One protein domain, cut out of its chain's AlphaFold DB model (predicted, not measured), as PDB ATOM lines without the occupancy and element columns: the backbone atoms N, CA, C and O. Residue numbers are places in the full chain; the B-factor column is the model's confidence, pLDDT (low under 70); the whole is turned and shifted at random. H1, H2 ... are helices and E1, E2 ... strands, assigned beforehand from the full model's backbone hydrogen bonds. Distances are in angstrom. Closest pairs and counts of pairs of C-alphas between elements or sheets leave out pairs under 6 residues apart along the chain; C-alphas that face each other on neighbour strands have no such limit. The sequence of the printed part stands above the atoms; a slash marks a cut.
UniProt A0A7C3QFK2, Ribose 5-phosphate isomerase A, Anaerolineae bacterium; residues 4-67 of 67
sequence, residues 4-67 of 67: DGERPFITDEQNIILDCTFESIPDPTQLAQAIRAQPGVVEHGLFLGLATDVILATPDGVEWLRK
ATOM      1  N   ASP A   4     -29.755  15.190  -8.516       97.31
ATOM      2  CA  ASP A   4     -30.421  16.258  -9.255       97.31
ATOM      3  C   ASP A   4     -30.446  15.893 -10.752       97.31
ATOM      4  O   ASP A   4     -29.417  15.870 -11.439       97.31
ATOM      5  N   GLY A   5     -31.626  15.498 -11.239       96.06
ATOM      6  CA  GLY A   5     -31.801  14.902 -12.565       96.06
ATOM      7  C   GLY A   5     -31.048  13.574 -12.706       96.06
ATOM      8  O   GLY A   5     -31.440  12.566 -12.126       96.06
ATOM      9  N   GLU A   6     -29.964  13.577 -13.483       96.62
ATOM     10  CA  GLU A   6     -29.117  12.399 -13.740       96.62
ATOM     11  C   GLU A   6     -27.752  12.463 -13.029       96.62
ATOM     12  O   GLU A   6     -26.908  11.586 -13.215       96.62
ATOM     13  N   ARG A   7     -27.489  13.508 -12.231       97.62
ATOM     14  CA  ARG A   7     -26.175  13.752 -11.611       97.62
ATOM     15  C   ARG A   7     -26.285  13.899 -10.092       97.62
ATOM     16  O   ARG A   7     -27.347  14.261  -9.597       97.62
ATOM     17  N   PRO A   8     -25.209  13.642  -9.324       98.12
ATOM     18  CA  PRO A   8     -25.193  13.975  -7.906       98.12
ATOM     19  C   PRO A   8     -25.472  15.461  -7.689       98.12
ATOM     20  O   PRO A   8     -24.919  16.305  -8.396       98.12
ATOM     21  N   PHE A   9     -26.301  15.773  -6.695       98.38
ATOM     22  CA  PHE A   9     -26.442  17.144  -6.225       98.38
ATOM     23  C   PHE A   9     -25.122  17.594  -5.594       98.38
ATOM     24  O   PHE A   9     -24.553  16.875  -4.765       98.38
ATOM     25  N   ILE A  10     -24.671  18.788  -5.970       98.31
ATOM     26  CA  ILE A  10     -23.444  19.402  -5.467       98.31
ATOM     27  C   ILE A  10     -23.828  20.644  -4.667       98.31
ATOM     28  O   ILE A  10     -24.564  21.493  -5.162       98.31
ATOM     29  N   THR A  11     -23.355  20.734  -3.425       98.38
ATOM     30  CA  THR A  11     -23.578  21.907  -2.568       98.38
ATOM     31  C   THR A  11     -22.782  23.113  -3.064       98.38
ATOM     32  O   THR A  11     -21.805  22.945  -3.792       98.38
ATOM     33  N   ASP A  12     -23.096  24.308  -2.560       98.31
ATOM     34  CA  ASP A  12     -22.320  25.528  -2.842       98.31
ATOM     35  C   ASP A  12     -20.821  25.352  -2.513       98.31
ATOM     36  O   ASP A  12     -19.956  25.735  -3.296       98.31
ATOM     37  N   GLU A  13     -20.506  24.643  -1.421       98.19
ATOM     38  CA  GLU A  13     -19.132  24.287  -1.014       98.19
ATOM     39  C   GLU A  13     -18.545  23.056  -1.743       98.19
ATOM     40  O   GLU A  13     -17.603  22.430  -1.263       98.19
ATOM     41  N   GLN A  14     -19.105  22.673  -2.895       97.75
ATOM     42  CA  GLN A  14     -18.611  21.601  -3.775       97.75
ATOM     43  C   GLN A  14     -18.583  20.184  -3.160       97.75
ATOM     44  O   GLN A  14     -17.786  19.339  -3.569       97.75
ATOM     45  N   ASN A  15     -19.486  19.884  -2.222       98.19
ATOM     46  CA  ASN A  15     -19.621  18.561  -1.604       98.19
ATOM     47  C   ASN A  15     -20.846  17.801  -2.132       98.19
ATOM     48  O   ASN A  15     -21.790  18.394  -2.651       98.19
ATOM     49  N   ILE A  16     -20.851  16.477  -1.953       98.25
ATOM     50  CA  ILE A  16     -22.034  15.631  -2.177       98.25
ATOM     51  C   ILE A  16     -22.861  15.501  -0.894       98.25
ATOM     52  O   ILE A  16     -22.327  15.579   0.211       98.25
ATOM     53  N   ILE A  17     -24.160  15.222  -1.037       98.44
ATOM     54  CA  ILE A  17     -25.040  14.899   0.095       98.44
ATOM     55  C   ILE A  17     -25.357  13.401   0.102       98.44
ATOM     56  O   ILE A  17     -25.830  12.833  -0.890       98.44
ATOM     57  N   LEU A  18     -25.139  12.756   1.250       97.94
ATOM     58  CA  LEU A  18     -25.651  11.421   1.531       97.94
ATOM     59  C   LEU A  18     -26.927  11.532   2.373       97.94
ATOM     60  O   LEU A  18     -26.865  11.765   3.575       97.94
ATOM     61  N   ASP A  19     -28.079  11.354   1.728       97.62
ATOM     62  CA  ASP A  19     -29.357  11.216   2.427       97.62
ATOM     63  C   ASP A  19     -29.416   9.861   3.148       97.62
ATOM     64  O   ASP A  19     -29.399   8.809   2.504       97.62
ATOM     65  N   CYS A  20     -29.468   9.899   4.480       95.44
ATOM     66  CA  CYS A  20     -29.578   8.728   5.346       95.44
ATOM     67  C   CYS A  20     -30.975   8.678   5.969       95.44
ATOM     68  O   CYS A  20     -31.354   9.574   6.723       95.44
ATOM     69  N   THR A  21     -31.734   7.625   5.675       95.31
ATOM     70  CA  THR A  21     -33.055   7.398   6.272       95.31
ATOM     71  C   THR A  21     -32.926   6.464   7.467       95.31
ATOM     72  O   THR A  21     -32.356   5.381   7.356       95.31
ATOM     73  N   PHE A  22     -33.495   6.877   8.595       93.38
ATOM     74  CA  PHE A  22     -33.587   6.084   9.814       93.38
ATOM     75  C   PHE A  22     -35.060   5.954  10.200       93.38
ATOM     76  O   PHE A  22     -35.828   6.892   9.998       93.38
ATOM     77  N   GLU A  23     -35.452   4.818  10.776       95.69
ATOM     78  CA  GLU A  23     -36.796   4.661  11.351       95.69
ATOM     79  C   GLU A  23     -36.983   5.573  12.575       95.69
ATOM     80  O   GLU A  23     -38.028   6.192  12.753       95.69
ATOM     81  N   SER A  24     -35.942   5.703  13.398       96.94
ATOM     82  CA  SER A  24     -35.880   6.656  14.504       96.94
ATOM     83  C   SER A  24     -34.431   7.036  14.817       96.94
ATOM     84  O   SER A  24     -33.494   6.327  14.445       96.94
ATOM     85  N   ILE A  25     -34.250   8.162  15.510       97.25
ATOM     86  CA  ILE A  25     -32.952   8.627  16.014       97.25
ATOM     87  C   ILE A  25     -33.092   8.804  17.534       97.25
ATOM     88  O   ILE A  25     -33.484   9.881  17.983       97.25
ATOM     89  N   PRO A  26     -32.847   7.750  18.336       97.44
ATOM     90  CA  PRO A  26     -33.108   7.773  19.778       97.44
ATOM     91  C   PRO A  26     -32.144   8.680  20.552       97.44
ATOM     92  O   PRO A  26     -32.548   9.303  21.530       97.44
ATOM     93  N   ASP A  27     -30.892   8.788  20.097       97.94
ATOM     94  CA  ASP A  27     -29.900   9.722  20.638       97.94
ATOM     95  C   ASP A  27     -29.278  10.550  19.499       97.94
ATOM     96  O   ASP A  27     -28.266  10.159  18.903       97.94
ATOM     97  N   PRO A  28     -29.884  11.706  19.162       97.62
ATOM     98  CA  PRO A  28     -29.364  12.583  18.120       97.62
ATOM     99  C   PRO A  28     -27.973  13.135  18.439       97.62
ATOM    100  O   PRO A  28     -27.191  13.364  17.519       97.62
ATOM    101  N   THR A  29     -27.646  13.339  19.719       98.25
ATOM    102  CA  THR A  29     -26.360  13.918  20.136       98.25
ATOM    103  C   THR A  29     -25.226  12.932  19.895       98.25
ATOM    104  O   THR A  29     -24.208  13.297  19.306       98.25
ATOM    105  N   GLN A  30     -25.413  11.673  20.298       98.31
ATOM    106  CA  GLN A  30     -24.440  10.617  20.033       98.31
ATOM    107  C   GLN A  30     -24.275  10.381  18.527       98.31
ATOM    108  O   GLN A  30     -23.147  10.272  18.044       98.31
ATOM    109  N   LEU A  31     -25.379  10.355  17.772       97.88
ATOM    110  CA  LEU A  31     -25.327  10.186  16.319       97.88
ATOM    111  C   LEU A  31     -24.561  11.331  15.637       97.88
ATOM    112  O   LEU A  31     -23.702  11.072  14.796       97.88
ATOM    113  N   ALA A  32     -24.832  12.581  16.017       98.06
ATOM    114  CA  ALA A  32     -24.128  13.760  15.513       98.06
ATOM    115  C   ALA A  32     -22.607  13.648  15.723       98.06
ATOM    116  O   ALA A  32     -21.827  13.810  14.784       98.06
ATOM    117  N   GLN A  33     -22.183  13.286  16.939       98.12
ATOM    118  CA  GLN A  33     -20.767  13.088  17.266       98.12
ATOM    119  C   GLN A  33     -20.129  11.972  16.432       98.12
ATOM    120  O   GLN A  33     -19.029  12.153  15.907       98.12
ATOM    121  N   ALA A  34     -20.823  10.842  16.275       97.94
ATOM    122  CA  ALA A  34     -20.338   9.712  15.490       97.94
ATOM    123  C   ALA A  34     -20.183  10.067  14.001       97.94
ATOM    124  O   ALA A  34     -19.157   9.750  13.404       97.94
ATOM    125  N   ILE A  35     -21.160  10.769  13.414       97.69
ATOM    126  CA  ILE A  35     -21.099  11.225  12.018       97.69
ATOM    127  C   ILE A  35     -19.942  12.210  11.829       97.69
ATOM    128  O   ILE A  35     -19.148  12.052  10.905       97.69
ATOM    129  N   ARG A  36     -19.803  13.194  12.724       97.38
ATOM    130  CA  ARG A  36     -18.733  14.200  12.663       97.38
ATOM    131  C   ARG A  36     -17.331  13.587  12.768       97.38
ATOM    132  O   ARG A  36     -16.387  14.128  12.203       97.38
ATOM    133  N   ALA A  37     -17.183  12.483  13.498       98.12
ATOM    134  CA  ALA A  37     -15.903  11.796  13.660       98.12
ATOM    135  C   ALA A  37     -15.459  11.012  12.410       98.12
ATOM    136  O   ALA A  37     -14.298  10.606  12.332       98.12
ATOM    137  N   GLN A  38     -16.352  10.784  11.441       98.00
ATOM    138  CA  GLN A  38     -16.058   9.975  10.265       98.00
ATOM    139  C   GLN A  38     -15.228  10.760   9.230       98.00
ATOM    140  O   GLN A  38     -15.678  11.797   8.739       98.00
ATOM    141  N   PRO A  39     -14.048  10.261   8.812       98.00
ATOM    142  CA  PRO A  39     -13.265  10.899   7.759       98.00
ATOM    143  C   PRO A  39     -14.055  11.041   6.454       98.00
ATOM    144  O   PRO A  39     -14.715  10.102   6.007       98.00
ATOM    145  N   GLY A  40     -13.962  12.215   5.830       96.38
ATOM    146  CA  GLY A  40     -14.698  12.546   4.607       96.38
ATOM    147  C   GLY A  40     -16.102  13.110   4.847       96.38
ATOM    148  O   GLY A  40     -16.710  13.608   3.902       96.38
ATOM    149  N   VAL A  41     -16.605  13.097   6.086       97.69
ATOM    150  CA  VAL A  41     -17.778  13.893   6.456       97.69
ATOM    151  C   VAL A  41     -17.346  15.338   6.666       97.69
ATOM    152  O   VAL A  41     -16.418  15.619   7.423       97.69
ATOM    153  N   VAL A  42     -18.039  16.253   5.995       97.81
ATOM    154  CA  VAL A  42     -17.844  17.695   6.175       97.81
ATOM    155  C   VAL A  42     -18.737  18.212   7.300       97.81
ATOM    156  O   VAL A  42     -18.247  18.837   8.234       97.81
ATOM    157  N   GLU A  43     -20.036  17.916   7.236       97.50
ATOM    158  CA  GLU A  43     -21.037  18.275   8.248       97.50
ATOM    159  C   GLU A  43     -22.279  17.368   8.135       97.50
ATOM    160  O   GLU A  43     -22.370  16.520   7.242       97.50
ATOM    161  N   HIS A  44     -23.244  17.556   9.038       97.94
ATOM    162  CA  HIS A  44     -24.520  16.847   9.075       97.94
ATOM    163  C   HIS A  44     -25.720  17.781   9.312       97.94
ATOM    164  O   HIS A  44     -25.597  18.875   9.855       97.94
ATOM    165  N   GLY A  45     -26.926  17.307   8.993       96.94
ATOM    166  CA  GLY A  45     -28.167  18.083   9.133       96.94
ATOM    167  C   GLY A  45     -28.785  18.148  10.540       96.94
ATOM    168  O   GLY A  45     -29.934  18.560  10.662       96.94
ATOM    169  N   LEU A  46     -28.095  17.711  11.600       97.56
ATOM    170  CA  LEU A  46     -28.625  17.727  12.972       97.56
ATOM    171  C   LEU A  46     -28.336  19.072  13.669       97.56
ATOM    172  O   LEU A  46     -27.239  19.296  14.173       97.56
ATOM    173  N   PHE A  47     -29.341  19.949  13.746       96.88
ATOM    174  CA  PHE A  47     -29.257  21.275  14.384       96.88
ATOM    175  C   PHE A  47     -29.645  21.223  15.873       96.88
ATOM    176  O   PHE A  47     -30.668  21.760  16.303       96.88
ATOM    177  N   LEU A  48     -28.841  20.530  16.679       96.75
ATOM    178  CA  LEU A  48     -29.160  20.259  18.085       96.75
ATOM    179  C   LEU A  48     -28.883  21.465  18.985       96.75
ATOM    180  O   LEU A  48     -27.790  22.022  18.981       96.75
ATOM    181  N   GLY A  49     -29.873  21.851  19.796       94.94
ATOM    182  CA  GLY A  49     -29.729  22.926  20.785       94.94
ATOM    183  C   GLY A  49     -29.657  24.346  20.211       94.94
ATOM    184  O   GLY A  49     -29.456  25.276  20.987       94.94
ATOM    185  N   LEU A  50     -29.840  24.511  18.897       96.38
ATOM    186  CA  LEU A  50     -29.695  25.795  18.203       96.38
ATOM    187  C   LEU A  50     -31.006  26.585  18.100       96.38
ATOM    188  O   LEU A  50     -30.994  27.804  18.240       96.38
ATOM    189  N   ALA A  51     -32.135  25.912  17.862       96.75
ATOM    190  CA  ALA A  51     -33.427  26.581  17.729       96.75
ATOM    191  C   ALA A  51     -33.941  27.091  19.091       96.75
ATOM    192  O   ALA A  51     -34.062  26.315  20.043       96.75
ATOM    193  N   THR A  52     -34.256  28.386  19.171       97.69
ATOM    194  CA  THR A  52     -34.879  29.043  20.339       97.69
ATOM    195  C   THR A  52     -36.391  29.187  20.188       97.69
ATOM    196  O   THR A  52     -37.124  29.156  21.175       97.69
ATOM    197  N   ASP A  53     -36.848  29.302  18.943       97.56
ATOM    198  CA  ASP A  53     -38.220  29.598  18.567       97.56
ATOM    199  C   ASP A  53     -38.621  28.733  17.365       97.56
ATOM    200  O   ASP A  53     -37.829  28.536  16.440       97.56
ATOM    201  N   VAL A  54     -39.861  28.248  17.356       97.69
ATOM    202  CA  VAL A  54     -40.485  27.571  16.214       97.69
ATOM    203  C   VAL A  54     -41.805  28.270  15.913       97.69
ATOM    204  O   VAL A  54     -42.701  28.309  16.753       97.69
ATOM    205  N   ILE A  55     -41.921  28.822  14.706       97.88
ATOM    206  CA  ILE A  55     -43.165  29.392  14.187       97.88
ATOM    207  C   ILE A  55     -43.830  28.306  13.339       97.88
ATOM    208  O   ILE A  55     -43.368  28.004  12.239       97.88
ATOM    209  N   LEU A  56     -44.876  27.684  13.878       97.62
ATOM    210  CA  LEU A  56     -45.568  26.546  13.284       97.62
ATOM    211  C   LEU A  56     -46.879  27.002  12.639       97.62
ATOM    212  O   LEU A  56     -47.774  27.498  13.317       97.62
ATOM    213  N   ALA A  57     -47.005  26.804  11.328       98.06
ATOM    214  CA  ALA A  57     -48.272  26.982  10.627       98.06
ATOM    215  C   ALA A  57     -49.106  25.696  10.722       98.06
ATOM    216  O   ALA A  57     -48.675  24.638  10.260       98.06
ATOM    217  N   THR A  58     -50.299  25.797  11.304       97.19
ATOM    218  CA  THR A  58     -51.296  24.727  11.423       97.19
ATOM    219  C   THR A  58     -52.568  25.112  10.654       97.19
ATOM    220  O   THR A  58     -52.738  26.276  10.280       97.19
ATOM    221  N   PRO A  59     -53.492  24.167  10.392       98.06
ATOM    222  CA  PRO A  59     -54.791  24.496   9.798       98.06
ATOM    223  C   PRO A  59     -55.606  25.525  10.601       98.06
ATOM    224  O   PRO A  59     -56.419  26.236  10.017       98.06
ATOM    225  N   ASP A  60     -55.367  25.621  11.913       97.19
ATOM    226  CA  ASP A  60     -56.089  26.510  12.827       97.19
ATOM    227  C   ASP A  60     -55.417  27.888  12.990       97.19
ATOM    228  O   ASP A  60     -56.011  28.806  13.561       97.19
ATOM    229  N   GLY A  61     -54.192  28.068  12.482       97.62
ATOM    230  CA  GLY A  61     -53.474  29.339  12.537       97.62
ATOM    231  C   GLY A  61     -51.963  29.191  12.685       97.62
ATOM    232  O   GLY A  61     -51.364  28.210  12.259       97.62
ATOM    233  N   VAL A  62     -51.323  30.210  13.264       98.19
ATOM    234  CA  VAL A  62     -49.875  30.213  13.521       98.19
ATOM    235  C   VAL A  62     -49.622  30.085  15.016       98.19
ATOM    236  O   VAL A  62     -50.077  30.918  15.800       98.19
ATOM    237  N   GLU A  63     -48.851  29.074  15.398       97.75
ATOM    238  CA  GLU A  63     -48.365  28.857  16.756       97.75
ATOM    239  C   GLU A  63     -46.905  29.298  16.875       97.75
ATOM    240  O   GLU A  63     -46.085  29.043  15.994       97.75
ATOM    241  N   TRP A  64     -46.560  29.947  17.985       97.62
ATOM    242  CA  TRP A  64     -45.184  30.321  18.295       97.62
ATOM    243  C   TRP A  64     -44.719  29.557  19.533       97.62
ATOM    244  O   TRP A  64     -45.063  29.905  20.661       97.62
ATOM    245  N   LEU A  65     -43.923  28.515  19.311       97.25
ATOM    246  CA  LEU A  65     -43.309  27.712  20.361       97.25
ATOM    247  C   LEU A  65     -41.951  28.317  20.718       97.25
ATOM    248  O   LEU A  65     -41.158  28.627  19.829       97.25
ATOM    249  N   ARG A  66     -41.671  28.474  22.010       94.50
ATOM    250  CA  ARG A  66     -40.389  28.977  22.517       94.50
ATOM    251  C   ARG A  66     -39.804  27.981  23.499       94.50
ATOM    252  O   ARG A  66     -40.559  27.321  24.213       94.50
ATOM    253  N   LYS A  67     -38.481  27.864  23.495       83.44
ATOM    254  CA  LYS A  67     -37.743  27.038  24.450       83.44
ATOM    255  C   LYS A  67     -37.712  27.662  25.845       83.44
ATOM    256  O   LYS A  67     -37.684  28.910  25.930       83.44
TER     257      LYS A  67
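This is residues 4 to 67 of the 67 residues of the protein "Ribose 5-phosphate isomerase A" of Anaerolineae bacterium (UniProt A0A7C3QFK2). There is little regular structure: a hairpin of two strands, E1 and E2, makes one end of the domain, and a short helix, H1, lies away from it among long loops. Residues 20 to 27 and 57 to 62 stick out. The printed part has 64 residues, with H1, E1, E2 in chain order; the class is mixed, and named elements hold only 21 residues. It is only just extended, close to loose, with a radius of gyration of the C-alphas of 16.1 A and spans of 42 by 32 by 25 A.

E1, residues 53 to 58, is 15.7 A long and begins at C-alpha 53 (-38.220, 29.598, 18.567). E2, residues 61 to 66, is 16.5 A long. H1, residues 28 to 36, is 12.1 A long and begins at C-alpha 28 (-29.364, 12.583, 18.120).

E1 and E2 are antiparallel at 159 degrees, with N 56 and O 63 2.8 A apart, within hydrogen-bond range. H1 is apart from E2. In H1 every O i to N i+4 pair is within hydrogen-bond range.

The farthest C-alphas, of Pro 39 and Asp 60, are 45.9 A apart. The printed part has no cut. The link from H1 to E1 is long, with 16 residues. No printed residue is under 70 in pLDDT.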